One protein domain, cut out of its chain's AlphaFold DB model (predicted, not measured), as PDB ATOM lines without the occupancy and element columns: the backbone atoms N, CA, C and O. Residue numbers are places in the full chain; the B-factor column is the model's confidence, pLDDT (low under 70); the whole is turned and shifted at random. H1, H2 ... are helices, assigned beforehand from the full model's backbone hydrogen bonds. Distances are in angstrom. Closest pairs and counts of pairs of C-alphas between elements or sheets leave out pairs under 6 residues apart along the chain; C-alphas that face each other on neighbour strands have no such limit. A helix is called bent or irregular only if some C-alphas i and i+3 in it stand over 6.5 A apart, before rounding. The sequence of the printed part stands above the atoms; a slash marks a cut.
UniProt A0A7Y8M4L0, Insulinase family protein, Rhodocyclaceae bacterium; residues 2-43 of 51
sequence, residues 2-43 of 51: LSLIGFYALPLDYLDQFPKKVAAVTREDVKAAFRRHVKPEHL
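Overview. This is residues 2 to 43 of the 51 residues of the protein "Insulinase family protein" of Rhodocyclaceae bacterium (UniProt A0A7Y8M4L0). The model is an open U with an empty middle: H3 makes one arm, H2 slants down the other side to the base, residues 24 to 26 run along the base, and H1 with the loop of residues 8 to 13 sits at the tip of the other arm. Residues 38 to 43 run on past the end of H3 as a short tail at the tip of its arm. The printed part has 42 residues with three named helices, in the order H1, H2, H3, and no named strand; its class is all helix. It is extended, with a radius of gyration of the C-alphas of 14.2 A, and only just flat, with spans of 36 by 23 by 10 A.

Along the chain. H3, the longest helix, covers residues 27 to 37, 15.6 A from first to last C-alpha, and ends with C-alpha 37 at (29.822, 41.247, -38.349). H2 covers residues 14 to 23, 14.2 A long, and begins with C-alpha 14 at (50.935, 34.884, -32.153). It is irregular, but only just: C-alphas 16 and 19 are 6.8 A apart. H1 covers residues 2 to 7, 8.7 A long, and begins with C-alpha 2 at (49.703, 28.517, -24.865).

Arrangement. H3 is apart from H2, though a tight link of three residues joins them. H3 is apart from H1 too. H1 and H2 are close but not clearly touching; their closest C-alphas, those of Ile 5 and Tyr 14, are 7.7 A apart. The lines of H1 and H2 are about perpendicular, at 81 degrees. Every O i to N i+4 pair is within hydrogen-bond range in H1 and H3, and 4 of 6 are in H2.

Size, cuts and confidence. The two C-alphas farthest apart, those of Leu 12 and Glu 41, are 37.2 A apart. Residues 16 to 43 stand free, of which 16 to 23 belong to H2 and 27 to 37 to H3. The link from H1 to H2 is short, and no link is long. The printed part has no cut. Its mean pLDDT is 88.2, and residues 2 to 4 are under 70.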
ATOM      1  N   LEU A   2      49.052  29.332 -23.816       61.56
ATOM      2  CA  LEU A   2      49.703  28.517 -24.865       61.56
ATOM      3  C   LEU A   2      48.868  27.323 -25.368       61.56
ATOM      4  O   LEU A   2      48.858  27.048 -26.564       61.56
ATOM      5  N   SER A   3      48.095  26.668 -24.496       64.06
ATOM      6  CA  SER A   3      47.213  25.556 -24.885       64.06
ATOM      7  C   SER A   3      46.151  25.948 -25.926       64.06
ATOM      8  O   SER A   3      45.785  25.120 -26.750       64.06
ATOM      9  N   LEU A   4      45.691  27.207 -25.941       69.50
ATOM     10  CA  LEU A   4      44.726  27.701 -26.934       69.50
ATOM     11  C   LEU A   4      45.383  27.944 -28.299       69.50
ATOM     12  O   LEU A   4      44.738  27.766 -29.324       69.50
ATOM     13  N   ILE A   5      46.666  28.315 -28.322       71.12
ATOM     14  CA  ILE A   5      47.423  28.539 -29.564       71.12
ATOM     15  C   ILE A   5      47.594  27.214 -30.304       71.12
ATOM     16  O   ILE A   5      47.280  27.135 -31.487       71.12
ATOM     17  N   GLY A   6      47.996  26.160 -29.588       71.00
ATOM     18  CA  GLY A   6      48.073  24.813 -30.157       71.00
ATOM     19  C   GLY A   6      46.706  24.264 -30.580       71.00
ATOM     20  O   GLY A   6      46.595  23.647 -31.632       71.00
ATOM     21  N   PHE A   7      45.654  24.532 -29.800       79.94
ATOM     22  CA  PHE A   7      44.301  24.041 -30.081       79.94
ATOM     23  C   PHE A   7      43.652  24.697 -31.310       79.94
ATOM     24  O   PHE A   7      43.056  24.006 -32.130       79.94
ATOM     25  N   TYR A   8      43.790  26.016 -31.466       82.06
ATOM     26  CA  TYR A   8      43.249  26.759 -32.613       82.06
ATOM     27  C   TYR A   8      44.223  26.839 -33.798       82.06
ATOM     28  O   TYR A   8      43.979  27.610 -34.725       82.06
ATOM     29  N   ALA A   9      45.323  26.072 -33.764       79.88
ATOM     30  CA  ALA A   9      46.385  26.092 -34.772       79.88
ATOM     31  C   ALA A   9      46.871  27.519 -35.099       79.88
ATOM     32  O   ALA A   9      47.133  27.865 -36.254       79.88
ATOM     33  N   LEU A  10      46.962  28.370 -34.074       83.12
ATOM     34  CA  LEU A  10      47.464  29.725 -34.236       83.12
ATOM     35  C   LEU A  10      48.985  29.692 -34.456       83.12
ATOM     36  O   LEU A  10      49.668  28.820 -33.909       83.12
ATOM     37  N   PRO A  11      49.532  30.648 -35.227       82.75
ATOM     38  CA  PRO A  11      50.970  30.758 -35.440       82.75
ATOM     39  C   PRO A  11      51.754  30.812 -34.124       82.75
ATOM     40  O   PRO A  11      51.309  31.411 -33.145       82.75
ATOM     41  N   LEU A  12      52.954  30.228 -34.108       81.00
ATOM     42  CA  LEU A  12      53.811  30.217 -32.916       81.00
ATOM     43  C   LEU A  12      54.256  31.629 -32.492       81.00
ATOM     44  O   LEU A  12      54.543  31.844 -31.318       81.00
ATOM     45  N   ASP A  13      54.246  32.596 -33.415       84.88
ATOM     46  CA  ASP A  13      54.555  34.011 -33.165       84.88
ATOM     47  C   ASP A  13      53.336  34.830 -32.700       84.88
ATOM     48  O   ASP A  13      53.426  36.047 -32.521       84.88
ATOM     49  N   TYR A  14      52.180  34.192 -32.482       83.50
ATOM     50  CA  TYR A  14      50.935  34.884 -32.153       83.50
ATOM     51  C   TYR A  14      51.062  35.771 -30.910       83.50
ATOM     52  O   TYR A  14      50.559  36.893 -30.915       83.50
ATOM     53  N   LEU A  15      51.765  35.311 -29.868       84.50
ATOM     54  CA  LEU A  15      51.955  36.088 -28.636       84.50
ATOM     55  C   LEU A  15      52.800  37.349 -28.858       84.50
ATOM     56  O   LEU A  15      52.510  38.378 -28.251       84.50
ATOM     57  N   ASP A  16      53.774  37.298 -29.765       86.31
ATOM     58  CA  ASP A  16      54.645  38.434 -30.083       86.31
ATOM     59  C   ASP A  16      53.968  39.434 -31.030       86.31
ATOM     60  O   ASP A  16      54.189  40.647 -30.958       86.31
ATOM     61  N   GLN A  17      53.128  38.932 -31.940       89.06
ATOM     62  CA  GLN A  17      52.415  39.748 -32.921       89.06
ATOM     63  C   GLN A  17      51.140  40.374 -32.357       89.06
ATOM     64  O   GLN A  17      50.721  41.432 -32.829       89.06
ATOM     65  N   PHE A  18      50.497  39.737 -31.376       87.88
ATOM     66  CA  PHE A  18      49.195  40.168 -30.875       87.88
ATOM     67  C   PHE A  18      49.198  41.622 -30.366       87.88
ATOM     68  O   PHE A  18      48.389  42.403 -30.873       87.88
ATOM     69  N   PRO A  19      50.126  42.062 -29.489       91.12
ATOM     70  CA  PRO A  19      50.159  43.456 -29.037       91.12
ATOM     71  C   PRO A  19      50.362  44.452 -30.187       91.12
ATOM     72  O   PRO A  19      49.733  45.509 -30.210       91.12
ATOM     73  N   LYS A  20      51.192  44.096 -31.177       93.56
ATOM     74  CA  LYS A  20      51.463  44.933 -32.359       93.56
ATOM     75  C   LYS A  20      50.217  45.095 -33.222       93.56
ATOM     76  O   LYS A  20      49.900  46.200 -33.649       93.56
ATOM     77  N   LYS A  21      49.493  43.996 -33.449       91.19
ATOM     78  CA  LYS A  21      48.243  43.996 -34.214       91.19
ATOM     79  C   LYS A  21      47.162  44.809 -33.515       91.19
ATOM     80  O   LYS A  21      46.475  45.560 -34.190       91.19
ATOM     81  N   VAL A  22      47.048  44.709 -32.188       92.38
ATOM     82  CA  VAL A  22      46.093  45.510 -31.402       92.38
ATOM     83  C   VAL A  22      46.427  47.001 -31.482       92.38
ATOM     84  O   VAL A  22      45.535  47.804 -31.729       92.38
ATOM     85  N   ALA A  23      47.702  47.373 -31.337       94.19
ATOM     86  CA  ALA A  23      48.134  48.770 -31.410       94.19
ATOM     87  C   ALA A  23      47.931  49.406 -32.799       94.19
ATOM     88  O   ALA A  23      47.788  50.621 -32.899       94.19
ATOM     89  N   ALA A  24      47.910  48.599 -33.861       95.44
ATOM     90  CA  ALA A  24      47.695  49.064 -35.230       95.44
ATOM     91  C   ALA A  24      46.213  49.286 -35.594       95.44
ATOM     92  O   ALA A  24      45.937  49.811 -36.670       95.44
ATOM     93  N   VAL A  25      45.258  48.882 -34.745       95.12
ATOM     94  CA  VAL A  25      43.822  49.005 -35.046       95.12
ATOM     95  C   VAL A  25      43.378  50.466 -34.997       95.12
ATOM     96  O   VAL A  25      43.527  51.142 -33.979       95.12
ATOM     97  N   THR A  26      42.755  50.934 -36.080       96.94
ATOM     98  CA  THR A  26      42.186  52.285 -36.166       96.94
ATOM     99  C   THR A  26      40.689  52.309 -35.846       96.94
ATOM    100  O   THR A  26      40.000  51.284 -35.812       96.94
ATOM    101  N   ARG A  27      40.137  53.509 -35.636       95.94
ATOM    102  CA  ARG A  27      38.695  53.690 -35.400       95.94
ATOM    103  C   ARG A  27      37.871  53.304 -36.630       95.94
ATOM    104  O   ARG A  27      36.748  52.807 -36.505       95.94
ATOM    105  N   GLU A  28      38.411  53.560 -37.810       96.81
ATOM    106  CA  GLU A  28      37.820  53.249 -39.102       96.81
ATOM    107  C   GLU A  28      37.695  51.732 -39.280       96.81
ATOM    108  O   GLU A  28      36.614  51.259 -39.652       96.81
ATOM    109  N   ASP A  29      38.735  50.978 -38.908       95.94
ATOM    110  CA  ASP A  29      38.740  49.510 -38.939       95.94
ATOM    111  C   ASP A  29      37.667  48.927 -38.022       95.94
ATOM    112  O   ASP A  29      36.898  48.056 -38.434       95.94
ATOM    113  N   VAL A  30      37.547  49.457 -36.799       95.44
ATOM    114  CA  VAL A  30      36.518  49.020 -35.842       95.44
ATOM    115  C   VAL A  30      35.121  49.253 -36.412       95.44
ATOM    116  O   VAL A  30      34.285  48.348 -36.401       95.44
ATOM    117  N   LYS A  31      34.860  50.444 -36.968       96.31
ATOM    118  CA  LYS A  31      33.566  50.747 -37.597       96.31
ATOM    119  C   LYS A  31      33.285  49.829 -38.789       96.31
ATOM    120  O   LYS A  31      32.140  49.423 -38.978       96.31
ATOM    121  N   ALA A  32      34.292  49.524 -39.606       96.69
ATOM    122  CA  ALA A  32      34.145  48.639 -40.759       96.69
ATOM    123  C   ALA A  32      33.857  47.189 -40.338       96.69
ATOM    124  O   ALA A  32      32.913  46.582 -40.847       96.69
ATOM    125  N   ALA A  33      34.610  46.662 -39.371       96.44
ATOM    126  CA  ALA A  33      34.410  45.324 -38.825       96.44
ATOM    127  C   ALA A  33      33.029  45.185 -38.170       96.44
ATOM    128  O   ALA A  33      32.316  44.216 -38.439       96.44
ATOM    129  N   PHE A  34      32.604  46.181 -37.385       94.81
ATOM    130  CA  PHE A  34      31.295  46.170 -36.736       94.81
ATOM    131  C   PHE A  34      30.157  46.088 -37.759       94.81
ATOM    132  O   PHE A  34      29.304  45.217 -37.639       94.81
ATOM    133  N   ARG A  35      30.190  46.901 -38.826       94.31
ATOM    134  CA  ARG A  35      29.183  46.830 -39.905       94.31
ATOM    135  C   ARG A  35      29.155  45.476 -40.623       94.31
ATOM    136  O   ARG A  35      28.107  45.072 -41.114       94.31
ATOM    137  N   ARG A  36      30.295  44.787 -40.728       95.12
ATOM    138  CA  ARG A  36      30.389  43.480 -41.398       95.12
ATOM    139  C   ARG A  36      29.813  42.349 -40.547       95.12
ATOM    140  O   ARG A  36      29.181  41.446 -41.094       95.12
ATOM    141  N   HIS A  37      30.079  42.377 -39.243       95.62
ATOM    142  CA  HIS A  37      29.822  41.247 -38.349       95.62
ATOM    143  C   HIS A  37      28.585  41.424 -37.467       95.62
ATOM    144  O   HIS A  37      27.916  40.438 -37.172       95.62
ATOM    145  N   VAL A  38      28.259  42.654 -37.072       92.88
ATOM    146  CA  VAL A  38      27.112  42.955 -36.212       92.88
ATOM    147  C   VAL A  38      25.982  43.487 -37.074       92.88
ATOM    148  O   VAL A  38      25.912  44.669 -37.408       92.88
ATOM    149  N   LYS A  39      25.105  42.565 -37.457       94.50
ATOM    150  CA  LYS A  39      23.920  42.847 -38.258       94.50
ATOM    151  C   LYS A  39      22.706  42.965 -37.343       94.50
ATOM    152  O   LYS A  39      22.424  41.985 -36.650       94.50
ATOM    153  N   PRO A  40      21.995  44.108 -37.326       91.12
ATOM    154  CA  PRO A  40      20.789  44.278 -36.518       91.12
ATOM    155  C   PRO A  40      19.767  43.162 -36.734       91.12
ATOM    156  O   PRO A  40      19.157  42.695 -35.780       91.12
ATOM    157  N   GLU A  41      19.663  42.669 -37.968       92.44
ATOM    158  CA  GLU A  41      18.764  41.575 -38.353       92.44
ATOM    159  C   GLU A  41      19.049  40.253 -37.616       92.44
ATOM    160  O   GLU A  41      18.180  39.389 -37.546       92.44
ATOM    161  N   HIS A  42      20.261  40.071 -37.085       94.19
ATOM    162  CA  HIS A  42      20.680  38.867 -36.363       94.19
ATOM    163  C   HIS A  42      20.837  39.109 -34.851       94.19
ATOM    164  O   HIS A  42      21.344  38.238 -34.140       94.19
ATOM    165  N   LEU A  43      20.453  40.288 -34.344       93.06
ATOM    166  CA  LEU A  43      20.543  40.592 -32.919       93.06
ATOM    167  C   LEU A  43      19.399  39.920 -32.159       93.06
ATOM    168  O   LEU A  43      18.231  40.260 -32.329       93.06
TER     169      LEU A  43